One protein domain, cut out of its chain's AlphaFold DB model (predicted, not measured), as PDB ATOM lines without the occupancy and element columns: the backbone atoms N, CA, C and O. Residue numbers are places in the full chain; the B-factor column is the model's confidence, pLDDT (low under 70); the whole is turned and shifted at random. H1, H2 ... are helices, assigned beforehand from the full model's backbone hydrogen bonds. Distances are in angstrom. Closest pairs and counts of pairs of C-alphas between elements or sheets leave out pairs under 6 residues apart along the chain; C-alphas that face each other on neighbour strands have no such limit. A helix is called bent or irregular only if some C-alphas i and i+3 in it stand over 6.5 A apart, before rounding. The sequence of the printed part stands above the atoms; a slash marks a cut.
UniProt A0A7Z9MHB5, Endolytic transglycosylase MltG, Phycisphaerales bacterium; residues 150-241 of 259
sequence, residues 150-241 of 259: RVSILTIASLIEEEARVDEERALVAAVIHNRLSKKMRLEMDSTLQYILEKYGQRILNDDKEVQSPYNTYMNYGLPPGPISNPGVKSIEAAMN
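AT A GLANCE: This is residues 150 to 241 of the 259 residues of the protein "Endolytic transglycosylase MltG" of Phycisphaerales bacterium (UniProt A0A7Z9MHB5). H1, H2 and H5 pack together on one side, and small H3 and H4 stand among loops on the other; residues 211 to 232 lead back from H4 to H5. The 92 printed residues hold five named helices, H1 to H5 in order, and no named strand: all helix. The whole is compact, radius of gyration of the C-alphas 12.3 A, spans 34 by 28 by 20 A.

HOW THE PARTS SIT: H1, residues 150 to 163, touches H2, residues 167 to 182, through 170 to 177 alone, at a steep tilt of 57 degrees; closest C-alphas Ile 160 and Arg 170, 6.1 A. H3, residues 190 to 197, touches H1 at 159 to 163 alone, about perpendicular at 76 degrees; closest C-alphas Glu 162 and Ser 191, 6.0 A. H4, residues 207 to 210, is close to H3 but not clearly touching; closest C-alphas Leu 193 and Lys 209, 7.0 A. H5, residues 233 to 240, touches H1 at a steep tilt of 63 degrees; closest C-alphas Ala 157 and Ile 236, 4.8 A. Every O i to N i+4 pair is within hydrogen-bond range in H1, H3 and H5, 10 of 12 in H2; H4 is too short for one.

IN THESE COORDINATES: H1 spans 20.1 A from C-alpha 150 at (-50.135, -9.566, 18.178). H2 spans 23.9 A, only just irregular: C-alphas 168 and 171 are 6.9 A apart. H3 spans 10.6 A, H4 5.7 A and H5 10.7 A, to C-alpha 240 at (-58.689, -4.377, 20.105).

THE WHOLE: The farthest C-alphas, Asp 207 and Asn 241, are 34.7 A apart. The printed part has no cut, the link H4 to H5 is long, and no printed residue is under 70 in pLDDT.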
ATOM      1  N   ARG A 150     -49.870  -9.264  16.764       94.31
ATOM      2  CA  ARG A 150     -50.135  -9.566  18.178       94.31
ATOM      3  C   ARG A 150     -49.254  -8.739  19.108       94.31
ATOM      4  O   ARG A 150     -49.747  -8.250  20.120       94.31
ATOM      5  N   VAL A 151     -47.979  -8.545  18.754       94.81
ATOM      6  CA  VAL A 151     -47.051  -7.729  19.553       94.81
ATOM      7  C   VAL A 151     -47.572  -6.297  19.654       94.81
ATOM      8  O   VAL A 151     -47.580  -5.729  20.743       94.81
ATOM      9  N   SER A 152     -48.078  -5.731  18.560       96.06
ATOM     10  CA  SER A 152     -48.673  -4.392  18.543       96.06
ATOM     11  C   SER A 152     -49.913  -4.287  19.441       96.06
ATOM     12  O   SER A 152     -50.007  -3.342  20.227       96.06
ATOM     13  N   ILE A 153     -50.824  -5.271  19.396       97.75
ATOM     14  CA  ILE A 153     -52.007  -5.315  20.278       97.75
ATOM     15  C   ILE A 153     -51.580  -5.344  21.746       97.75
ATOM     16  O   ILE A 153     -52.052  -4.535  22.542       97.75
ATOM     17  N   LEU A 154     -50.658  -6.240  22.105       97.88
ATOM     18  CA  LEU A 154     -50.196  -6.389  23.486       97.88
ATOM     19  C   LEU A 154     -49.385  -5.188  23.961       97.88
ATOM     20  O   LEU A 154     -49.433  -4.835  25.136       97.88
ATOM     21  N   THR A 155     -48.684  -4.519  23.047       98.00
ATOM     22  CA  THR A 155     -47.965  -3.287  23.360       98.00
ATOM     23  C   THR A 155     -48.952  -2.198  23.755       98.00
ATOM     24  O   THR A 155     -48.808  -1.609  24.824       98.00
ATOM     25  N   ILE A 156     -50.000  -1.982  22.953       98.50
ATOM     26  CA  ILE A 156     -51.076  -1.040  23.283       98.50
ATOM     27  C   ILE A 156     -51.764  -1.448  24.590       98.50
ATOM     28  O   ILE A 156     -51.963  -0.601  25.454       98.50
ATOM     29  N   ALA A 157     -52.069  -2.733  24.770       98.62
ATOM     30  CA  ALA A 157     -52.708  -3.239  25.979       98.62
ATOM     31  C   ALA A 157     -51.865  -2.982  27.239       98.62
ATOM     32  O   ALA A 157     -52.413  -2.543  28.244       98.62
ATOM     33  N   SER A 158     -50.543  -3.180  27.180       98.44
ATOM     34  CA  SER A 158     -49.647  -2.877  28.307       98.44
ATOM     35  C   SER A 158     -49.583  -1.383  28.625       98.44
ATOM     36  O   SER A 158     -49.539  -1.009  29.788       98.44
ATOM     37  N   LEU A 159     -49.658  -0.510  27.613       98.19
ATOM     38  CA  LEU A 159     -49.745   0.936  27.836       98.19
ATOM     39  C   LEU A 159     -51.082   1.317  28.479       98.19
ATOM     40  O   LEU A 159     -51.109   2.135  29.389       98.19
ATOM     41  N   ILE A 160     -52.190   0.716  28.039       98.12
ATOM     42  CA  ILE A 160     -53.508   0.943  28.646       98.12
ATOM     43  C   ILE A 160     -53.507   0.508  30.114       98.12
ATOM     44  O   ILE A 160     -54.019   1.249  30.944       98.12
ATOM     45  N   GLU A 161     -52.937  -0.659  30.426       97.31
ATOM     46  CA  GLU A 161     -52.887  -1.196  31.792       97.31
ATOM     47  C   GLU A 161     -52.188  -0.241  32.766       97.31
ATOM     48  O   GLU A 161     -52.680  -0.008  33.867       97.31
ATOM     49  N   GLU A 162     -51.073   0.359  32.346       94.31
ATOM     50  CA  GLU A 162     -50.313   1.276  33.202       94.31
ATOM     51  C   GLU A 162     -50.969   2.659  33.358       94.31
ATOM     52  O   GLU A 162     -50.716   3.359  34.342       94.31
ATOM     53  N   GLU A 163     -51.800   3.080  32.401       92.75
ATOM     54  CA  GLU A 163     -52.405   4.419  32.391       92.75
ATOM     55  C   GLU A 163     -53.839   4.432  32.954       92.75
ATOM     56  O   GLU A 163     -54.270   5.430  33.538       92.75
ATOM     57  N   ALA A 164     -54.590   3.337  32.806       90.38
ATOM     58  CA  ALA A 164     -55.989   3.246  33.210       90.38
ATOM     59  C   ALA A 164     -56.146   2.533  34.558       90.38
ATOM     60  O   ALA A 164     -55.969   1.324  34.675       90.38
ATOM     61  N   ARG A 165     -56.583   3.271  35.584       83.81
ATOM     62  CA  ARG A 165     -56.879   2.691  36.908       83.81
ATOM     63  C   ARG A 165     -58.266   2.065  37.005       83.81
ATOM     64  O   ARG A 165     -58.515   1.264  37.904       83.81
ATOM     65  N   VAL A 166     -59.174   2.478  36.127       87.81
ATOM     66  CA  VAL A 166     -60.598   2.142  36.164       87.81
ATOM     67  C   VAL A 166     -60.978   1.434  34.863       87.81
ATOM     68  O   VAL A 166     -60.544   1.818  33.777       87.81
ATOM     69  N   ASP A 167     -61.774   0.366  34.961       89.06
ATOM     70  CA  ASP A 167     -62.144  -0.479  33.814       89.06
ATOM     71  C   ASP A 167     -62.870   0.303  32.724       89.06
ATOM     72  O   ASP A 167     -62.584   0.129  31.540       89.06
ATOM     73  N   GLU A 168     -63.755   1.208  33.124       88.75
ATOM     74  CA  GLU A 168     -64.563   2.031  32.231       88.75
ATOM     75  C   GLU A 168     -63.724   3.013  31.394       88.75
ATOM     76  O   GLU A 168     -64.167   3.459  30.335       88.75
ATOM     77  N   GLU A 169     -62.504   3.333  31.830       92.62
ATOM     78  CA  GLU A 169     -61.631   4.314  31.176       92.62
ATOM     79  C   GLU A 169     -60.690   3.681  30.145       92.62
ATOM     80  O   GLU A 169     -60.198   4.374  29.251       92.62
ATOM     81  N   ARG A 170     -60.476   2.360  30.204       96.69
ATOM     82  CA  ARG A 170     -59.533   1.646  29.327       96.69
ATOM     83  C   ARG A 170     -59.822   1.873  27.843       96.69
ATOM     84  O   ARG A 170     -58.902   2.134  27.072       96.69
ATOM     85  N   ALA A 171     -61.096   1.847  27.444       97.25
ATOM     86  CA  ALA A 171     -61.497   2.079  26.055       97.25
ATOM     87  C   ALA A 171     -61.233   3.527  25.589       97.25
ATOM     88  O   ALA A 171     -60.932   3.747  24.414       97.25
ATOM     89  N   LEU A 172     -61.308   4.512  26.493       96.88
ATOM     90  CA  LEU A 172     -60.989   5.913  26.198       96.88
ATOM     91  C   LEU A 172     -59.475   6.123  26.068       96.88
ATOM     92  O   LEU A 172     -59.028   6.785  25.132       96.88
ATOM     93  N   VAL A 173     -58.680   5.516  26.955       97.25
ATOM     94  CA  VAL A 173     -57.209   5.521  26.850       97.25
ATOM     95  C   VAL A 173     -56.766   4.864  25.545       97.25
ATOM     96  O   VAL A 173     -55.944   5.425  24.817       97.25
ATOM     97  N   ALA A 174     -57.368   3.723  25.197       98.06
ATOM     98  CA  ALA A 174     -57.128   3.046  23.929       98.06
ATOM     99  C   ALA A 174     -57.414   3.965  22.732       98.06
ATOM    100  O   ALA A 174     -56.586   4.062  21.823       98.06
ATOM    101  N   ALA A 175     -58.539   4.690  22.752       98.12
ATOM    102  CA  ALA A 175     -58.883   5.655  21.708       98.12
ATOM    103  C   ALA A 175     -57.811   6.745  21.567       98.12
ATOM    104  O   ALA A 175     -57.358   7.022  20.459       98.12
ATOM    105  N   VAL A 176     -57.321   7.307  22.678       98.19
ATOM    106  CA  VAL A 176     -56.243   8.311  22.651       98.19
ATOM    107  C   VAL A 176     -54.957   7.752  22.038       98.19
ATOM    108  O   VAL A 176     -54.347   8.427  21.201       98.19
ATOM    109  N   ILE A 177     -54.551   6.528  22.397       98.44
ATOM    110  CA  ILE A 177     -53.366   5.871  21.823       98.44
ATOM    111  C   ILE A 177     -53.531   5.716  20.308       98.44
ATOM    112  O   ILE A 177     -52.694   6.201  19.543       98.44
ATOM    113  N   HIS A 178     -54.630   5.104  19.858       98.38
ATOM    114  CA  HIS A 178     -54.906   4.885  18.433       98.38
ATOM    115  C   HIS A 178     -54.991   6.200  17.649       98.38
ATOM    116  O   HIS A 178     -54.373   6.342  16.589       98.38
ATOM    117  N   ASN A 179     -55.662   7.214  18.197       98.50
ATOM    118  CA  ASN A 179     -55.779   8.529  17.573       98.50
ATOM    119  C   ASN A 179     -54.421   9.215  17.426       98.50
ATOM    120  O   ASN A 179     -54.115   9.748  16.352       98.50
ATOM    121  N   ARG A 180     -53.571   9.170  18.459       98.56
ATOM    122  CA  ARG A 180     -52.203   9.704  18.386       98.56
ATOM    123  C   ARG A 180     -51.372   8.977  17.335       98.56
ATOM    124  O   ARG A 180     -50.729   9.645  16.520       98.56
ATOM    125  N   LEU A 181     -51.423   7.644  17.295       98.06
ATOM    126  CA  LEU A 181     -50.717   6.845  16.289       98.06
ATOM    127  C   LEU A 181     -51.172   7.203  14.868       98.06
ATOM    128  O   LEU A 181     -50.331   7.470  14.005       98.06
ATOM    129  N   SER A 182     -52.484   7.313  14.634       97.81
ATOM    130  CA  SER A 182     -53.046   7.676  13.324       97.81
ATOM    131  C   SER A 182     -52.586   9.061  12.843       97.81
ATOM    132  O   SER A 182     -52.326   9.269  11.655       97.81
ATOM    133  N   LYS A 183     -52.405  10.004  13.777       98.06
ATOM    134  CA  LYS A 183     -51.919  11.365  13.514       98.06
ATOM    135  C   LYS A 183     -50.393  11.486  13.550       98.06
ATOM    136  O   LYS A 183     -49.881  12.598  13.427       98.06
ATOM    137  N   LYS A 184     -49.661  10.372  13.694       97.38
ATOM    138  CA  LYS A 184     -48.192  10.336  13.825       97.38
ATOM    139  C   LYS A 184     -47.683  11.224  14.966       97.38
ATOM    140  O   LYS A 184     -46.632  11.853  14.854       97.38
ATOM    141  N   MET A 185     -48.440  11.292  16.056       98.19
ATOM    142  CA  MET A 185     -48.030  11.947  17.292       98.19
ATOM    143  C   MET A 185     -47.197  10.980  18.138       98.19
ATOM    144  O   MET A 185     -47.317   9.761  18.023       98.19
ATOM    145  N   ARG A 186     -46.336  11.533  18.991       97.94
ATOM    146  CA  ARG A 186     -45.664  10.755  20.035       97.94
ATOM    147  C   ARG A 186     -46.672  10.384  21.121       97.94
ATOM    148  O   ARG A 186     -47.619  11.135  21.358       97.94
ATOM    149  N   LEU A 187     -46.485   9.232  21.764       98.06
ATOM    150  CA  LEU A 187     -47.405   8.789  22.815       98.06
ATOM    151  C   LEU A 187     -47.157   9.518  24.136       98.06
ATOM    152  O   LEU A 187     -48.133   9.865  24.785       98.06
ATOM    153  N   GLU A 188     -45.898   9.843  24.456       97.00
ATOM    154  CA  GLU A 188     -45.520  10.638  25.637       97.00
ATOM    155  C   GLU A 188     -46.041  10.051  26.963       97.00
ATOM    156  O   GLU A 188     -46.590  10.766  27.797       97.00
ATOM    157  N   MET A 189     -45.881   8.739  27.146       95.44
ATOM    158  CA  MET A 189     -46.395   8.011  28.308       95.44
ATOM    159  C   MET A 189     -45.298   7.776  29.347       95.44
ATOM    160  O   MET A 189     -44.262   7.168  29.051       95.44
ATOM    161  N   ASP A 190     -45.527   8.241  30.578       94.38
ATOM    162  CA  ASP A 190     -44.584   8.102  31.696       94.38
ATOM    163  C   ASP A 190     -44.360   6.634  32.075       94.38
ATOM    164  O   ASP A 190     -43.251   6.274  32.471       94.38
ATOM    165  N   SER A 191     -45.366   5.777  31.890       95.06
ATOM    166  CA  SER A 191     -45.273   4.321  32.059       95.06
ATOM    167  C   SER A 191     -44.096   3.710  31.287       95.06
ATOM    168  O   SER A 191     -43.336   2.902  31.820       95.06
ATOM    169  N   THR A 192     -43.829   4.190  30.068       97.06
ATOM    170  CA  THR A 192     -42.674   3.726  29.283       97.06
ATOM    171  C   THR A 192     -41.330   4.129  29.886       97.06
ATOM    172  O   THR A 192     -40.367   3.369  29.806       97.06
ATOM    173  N   LEU A 193     -41.253   5.289  30.546       97.31
ATOM    174  CA  LEU A 193     -40.055   5.723  31.270       97.31
ATOM    175  C   LEU A 193     -39.873   4.940  32.571       97.31
ATOM    176  O   LEU A 193     -38.743   4.589  32.911       97.31
ATOM    177  N   GLN A 194     -40.969   4.621  33.267       95.81
ATOM    178  CA  GLN A 194     -40.937   3.764  34.455       95.81
ATOM    179  C   GLN A 194     -40.392   2.377  34.121       95.81
ATOM    180  O   GLN A 194     -39.537   1.885  34.855       95.81
ATOM    181  N   TYR A 195     -40.802   1.806  32.986       96.19
ATOM    182  CA  TYR A 195     -40.268   0.542  32.485       96.19
ATOM    183  C   TYR A 195     -38.759   0.614  32.204       96.19
ATOM    184  O   TYR A 195     -37.997  -0.223  32.679       96.19
ATOM    185  N   ILE A 196     -38.296   1.651  31.491       96.00
ATOM    186  CA  ILE A 196     -36.870   1.818  31.140       96.00
ATOM    187  C   ILE A 196     -35.988   1.989  32.381       96.00
ATOM    188  O   ILE A 196     -34.885   1.448  32.439       96.00
ATOM    189  N   LEU A 197     -36.442   2.806  33.331       96.12
ATOM    190  CA  LEU A 197     -35.657   3.221  34.494       96.12
ATOM    191  C   LEU A 197     -35.897   2.336  35.723       96.12
ATOM    192  O   LEU A 197     -35.290   2.578  36.765       96.12
ATOM    193  N   GLU A 198     -36.800   1.358  35.618       94.56
ATOM    194  CA  GLU A 198     -37.294   0.530  36.723       94.56
ATOM    195  C   GLU A 198     -37.815   1.367  37.914       94.56
ATOM    196  O   GLU A 198     -37.685   1.000  39.083       94.56
ATOM    197  N   LYS A 199     -38.425   2.524  37.614       91.94
ATOM    198  CA  LYS A 199     -38.936   3.519  38.578       91.94
ATOM    199  C   LYS A 199     -40.435   3.344  38.868       91.94
ATOM    200  O   LYS A 199     -41.187   4.317  38.911       91.94
ATOM    201  N   TYR A 200     -40.879   2.110  39.079       87.19
ATOM    202  CA  TYR A 200     -42.294   1.799  39.318       87.19
ATOM    203  C   TYR A 200     -42.833   2.494  40.573       87.19
ATOM    204  O   TYR A 200     -42.209   2.450  41.638       87.19
ATOM    205  N   GLY A 201     -43.984   3.160  40.445       80.31
ATOM    206  CA  GLY A 201     -44.621   3.901  41.544       80.31
ATOM    207  C   GLY A 201     -43.855   5.151  41.998       80.31
ATOM    208  O   GLY A 201     -44.222   5.772  42.998       80.31
ATOM    209  N   GLN A 202     -42.796   5.535  41.283       87.31
ATOM    210  CA  GLN A 202     -42.025   6.741  41.554       87.31
ATOM    211  C   GLN A 202     -42.393   7.838  40.559       87.31
ATOM    212  O   GLN A 202     -42.779   7.592  39.418       87.31
ATOM    213  N   ARG A 203     -42.234   9.088  40.993       89.31
ATOM    214  CA  ARG A 203     -42.436  10.237  40.117       89.31
ATOM    215  C   ARG A 203     -41.334  10.289  39.056       89.31
ATOM    216  O   ARG A 203     -40.157  10.368  39.402       89.31
ATOM    217  N   ILE A 204     -41.738  10.350  37.792       93.19
ATOM    218  CA  ILE A 204     -40.854  10.645  36.664       93.19
ATOM    219  C   ILE A 204     -40.481  12.132  36.674       93.19
ATOM    220  O   ILE A 204     -41.332  13.014  36.833       93.19
ATOM    221  N   LEU A 205     -39.185  12.412  36.552       93.69
ATOM    222  CA  LEU A 205     -38.640  13.766  36.487       93.69
ATOM    223  C   LEU A 205     -38.499  14.232  35.033       93.69
ATOM    224  O   LEU A 205     -38.558  13.438  34.101       93.69
ATOM    225  N   ASN A 206     -38.284  15.531  34.821       93.25
ATOM    226  CA  ASN A 206     -38.058  16.043  33.466       93.25
ATOM    227  C   ASN A 206     -36.794  15.440  32.836       93.25
ATOM    228  O   ASN A 206     -36.841  15.044  31.678       93.25
ATOM    229  N   ASP A 207     -35.721  15.289  33.614       94.56
ATOM    230  CA  ASP A 207     -34.458  14.704  33.148       94.56
ATOM    231  C   ASP A 207     -34.626  13.233  32.721       94.56
ATOM    232  O   ASP A 207     -33.961  12.768  31.797       94.56
ATOM    233  N   ASP A 208     -35.569  12.503  33.332       95.25
ATOM    234  CA  ASP A 208     -35.868  11.113  32.966       95.25
ATOM    235  C   ASP A 208     -36.408  11.006  31.527       95.25
ATOM    236  O   ASP A 208     -36.208   9.987  30.867       95.25
ATOM    237  N   LYS A 209     -37.037  12.068  31.000       95.12
ATOM    238  CA  LYS A 209     -37.591  12.103  29.633       95.12
ATOM    239  C   LYS A 209     -36.513  12.095  28.550       95.12
ATOM    240  O   LYS A 209     -36.821  11.803  27.394       95.12
ATOM    241  N   GLU A 210     -35.262  12.374  28.909       95.56
ATOM    242  CA  GLU A 210     -34.125  12.421  27.985       95.56
ATOM    243  C   GLU A 210     -33.407  11.065  27.834       95.56
ATOM    244  O   GLU A 210     -32.457  10.943  27.050       95.56
ATOM    245  N   VAL A 211     -33.855  10.024  28.553       96.94
ATOM    246  CA  VAL A 211     -33.242   8.691  28.502       96.94
ATOM    247  C   VAL A 211     -33.283   8.106  27.086       96.94
ATOM    248  O   VAL A 211     -34.334   8.006  26.451       96.94
ATOM    249  N   GLN A 212     -32.125   7.683  26.577       97.25
ATOM    250  CA  GLN A 212     -32.023   7.087  25.246       97.25
ATOM    251  C   GLN A 212     -32.459   5.623  25.285       97.25
ATOM    252  O   GLN A 212     -31.742   4.756  25.778       97.25
ATOM    253  N   SER A 213     -33.642   5.341  24.749       97.06
ATOM    254  CA  SER A 213     -34.179   3.987  24.621       97.06
ATOM    255  C   SER A 213     -35.216   3.948  23.502       97.06
ATOM    256  O   SER A 213     -35.963   4.918  23.353       97.06
ATOM    257  N   PRO A 214     -35.333   2.846  22.737       96.25
ATOM    258  CA  PRO A 214     -36.413   2.701  21.763       96.25
ATOM    259  C   PRO A 214     -37.801   2.630  22.424       96.25
ATOM    260  O   PRO A 214     -38.796   2.885  21.759       96.25
ATOM    261  N   TYR A 215     -37.874   2.337  23.728       97.25
ATOM    262  CA  TYR A 215     -39.121   2.382  24.495       97.25
ATOM    263  C   TYR A 215     -39.537   3.808  24.887       97.25
ATOM    264  O   TYR A 215     -40.671   4.007  25.302       97.25
ATOM    265  N   ASN A 216     -38.655   4.812  24.775       98.19
ATOM    266  CA  ASN A 216     -38.967   6.166  25.227       98.19
ATOM    267  C   ASN A 216     -39.955   6.833  24.256       98.19
ATOM    268  O   ASN A 216     -39.564   7.347  23.202       98.19
ATOM    269  N   THR A 217     -41.231   6.859  24.634       98.12
ATOM    270  CA  THR A 217     -42.309   7.438  23.819       98.12
ATOM    271  C   THR A 217     -42.356   8.966  23.825       98.12
ATOM    272  O   THR A 217     -43.146   9.541  23.081       98.12
ATOM    273  N   TYR A 218     -41.504   9.645  24.599       97.62
ATOM    274  CA  TYR A 218     -41.279  11.089  24.470       97.62
ATOM    275  C   TYR A 218     -40.321  11.424  23.329       97.62
ATOM    276  O   TYR A 218     -40.398  12.512  22.751       97.62
ATOM    277  N   MET A 219     -39.417  10.505  22.986       97.19
ATOM    278  CA  MET A 219     -38.384  10.726  21.970       97.19
ATOM    279  C   MET A 219     -38.701  10.052  20.637       97.19
ATOM    280  O   MET A 219     -38.343  10.587  19.586       97.19
ATOM    281  N   ASN A 220     -39.402   8.919  20.667       97.81
ATOM    282  CA  ASN A 220     -39.704   8.114  19.488       97.81
ATOM    283  C   ASN A 220     -41.180   8.238  19.083       97.81
ATOM    284  O   ASN A 220     -42.064   8.390  19.924       97.81
ATOM    285  N   TYR A 221     -41.439   8.184  17.777       97.75
ATOM    286  CA  TYR A 221     -42.793   8.103  17.226       97.75
ATOM    287  C   TYR A 221     -43.247   6.647  17.124       97.75
ATOM    288  O   TYR A 221     -42.423   5.759  16.921       97.75
ATOM    289  N   GLY A 222     -44.564   6.433  17.148       97.50
ATOM    290  CA  GLY A 222     -45.151   5.100  17.033       97.50
ATOM    291  C   GLY A 222     -45.152   4.336  18.356       97.50
ATOM    292  O   GLY A 222     -45.004   4.925  19.428       97.50
ATOM    293  N   LEU A 223     -45.357   3.024  18.260       97.44
ATOM    294  CA  LEU A 223     -45.304   2.118  19.404       97.44
ATOM    295  C   LEU A 223     -43.852   1.838  19.818       97.44
ATOM    296  O   LEU A 223     -42.963   1.826  18.957       97.44
ATOM    297  N   PRO A 224     -43.598   1.574  21.113       96.44
ATOM    298  CA  PRO A 224     -42.337   0.974  21.523       96.44
ATOM    299  C   PRO A 224     -42.172  -0.429  20.892       96.44
ATOM    300  O   PRO A 224     -43.137  -0.994  20.377       96.44
ATOM    301  N   PRO A 225     -40.963  -1.025  20.918       95.06
ATOM    302  CA  PRO A 225     -40.688  -2.303  20.248       95.06
ATOM    303  C   PRO A 225     -41.453  -3.523  20.783       95.06
ATOM    304  O   PRO A 225     -41.339  -4.599  20.200       95.06
ATOM    305  N   GLY A 226     -42.139  -3.391  21.915       95.56
ATOM    306  CA  GLY A 226     -42.898  -4.454  22.554       95.56
ATOM    307  C   GLY A 226     -43.602  -3.961  23.820       95.56
ATOM    308  O   GLY A 226     -43.495  -2.774  24.157       95.56
ATOM    309  N   PRO A 227     -44.306  -4.861  24.523       97.25
ATOM    310  CA  PRO A 227     -45.021  -4.534  25.751       97.25
ATOM    311  C   PRO A 227     -44.092  -4.096  26.887       97.25
ATOM    312  O   PRO A 227     -42.914  -4.461  26.922       97.25
ATOM    313  N   ILE A 228     -44.636  -3.309  27.817       97.12
ATOM    314  CA  ILE A 228     -43.926  -2.813  29.011       97.12
ATOM    315  C   ILE A 228     -44.364  -3.496  30.314       97.12
ATOM    316  O   ILE A 228     -43.805  -3.212  31.367       97.12
ATOM    317  N   SER A 229     -45.357  -4.378  30.243       97.12
ATOM    318  CA  SER A 229     -45.862  -5.213  31.333       97.12
ATOM    319  C   SER A 229     -46.768  -6.309  30.756       97.12
ATOM    320  O   SER A 229     -46.990  -6.359  29.540       97.12
ATOM    321  N   ASN A 230     -47.298  -7.193  31.607       98.00
ATOM    322  CA  ASN A 230     -48.331  -8.154  31.224       98.00
ATOM    323  C   ASN A 230     -49.726  -7.593  31.552       98.00
ATOM    324  O   ASN A 230     -50.077  -7.491  32.733       98.00
ATOM    325  N   PRO A 231     -50.519  -7.224  30.531       98.25
ATOM    326  CA  PRO A 231     -51.839  -6.641  30.723       98.25
ATOM    327  C   PRO A 231     -52.891  -7.699  31.065       98.25
ATOM    328  O   PRO A 231     -52.772  -8.866  30.688       98.25
ATOM    329  N   GLY A 232     -53.962  -7.267  31.727       97.75
ATOM    330  CA  GLY A 232     -55.160  -8.074  31.917       97.75
ATOM    331  C   GLY A 232     -56.016  -8.171  30.652       97.75
ATOM    332  O   GLY A 232     -55.895  -7.379  29.711       97.75
ATOM    333  N   VAL A 233     -56.968  -9.110  30.653       97.81
ATOM    334  CA  VAL A 233     -57.889  -9.357  29.522       97.81
ATOM    335  C   VAL A 233     -58.647  -8.091  29.106       97.81
ATOM    336  O   VAL A 233     -58.845  -7.857  27.916       97.81
ATOM    337  N   LYS A 234     -59.035  -7.239  30.064       97.62
ATOM    338  CA  LYS A 234     -59.775  -5.994  29.789       97.62
ATOM    339  C   LYS A 234     -58.949  -4.971  29.010       97.62
ATOM    340  O   LYS A 234     -59.488  -4.289  28.143       97.62
ATOM    341  N   SER A 235     -57.654  -4.870  29.293       98.50
ATOM    342  CA  SER A 235     -56.753  -3.966  28.572       98.50
ATOM    343  C   SER A 235     -56.453  -4.485  27.166       98.50
ATOM    344  O   SER A 235     -56.398  -3.696  26.224       98.50
ATOM    345  N   ILE A 236     -56.346  -5.810  26.993       98.56
ATOM    346  CA  ILE A 236     -56.233  -6.439  25.666       98.56
ATOM    347  C   ILE A 236     -57.503  -6.191  24.846       98.56
ATOM    348  O   ILE A 236     -57.425  -5.778  23.690       98.56
ATOM    349  N   GLU A 237     -58.676  -6.375  25.451       98.44
ATOM    350  CA  GLU A 237     -59.956  -6.070  24.813       98.44
ATOM    351  C   GLU A 237     -60.057  -4.593  24.404       98.44
ATOM    352  O   GLU A 237     -60.424  -4.299  23.268       98.44
ATOM    353  N   ALA A 238     -59.684  -3.662  25.285       98.38
ATOM    354  CA  ALA A 238     -59.694  -2.235  24.977       98.38
ATOM    355  C   ALA A 238     -58.724  -1.872  23.838       98.38
ATOM    356  O   ALA A 238     -59.054  -1.035  22.999       98.38
ATOM    357  N   ALA A 239     -57.559  -2.525  23.757       98.44
ATOM    358  CA  ALA A 239     -56.617  -2.337  22.655       98.44
ATOM    359  C   ALA A 239     -57.211  -2.755  21.297       98.44
ATOM    360  O   ALA A 239     -56.965  -2.087  20.290       98.44
ATOM    361  N   MET A 240     -57.997  -3.838  21.284       98.31
ATOM    362  CA  MET A 240     -58.689  -4.377  20.105       98.31
ATOM    363  C   MET A 240     -59.950  -3.591  19.722       98.31
ATOM    364  O   MET A 240     -60.328  -3.566  18.550       98.31
ATOM    365  N   ASN A 241     -60.616  -2.975  20.698       97.62
ATOM    366  CA  ASN A 241     -61.892  -2.292  20.521       97.62
ATOM    367  C   ASN A 241     -61.914  -0.960  21.299       97.62
ATOM    368  O   ASN A 241     -62.541  -0.873  22.361       97.62
TER     369      ASN A 241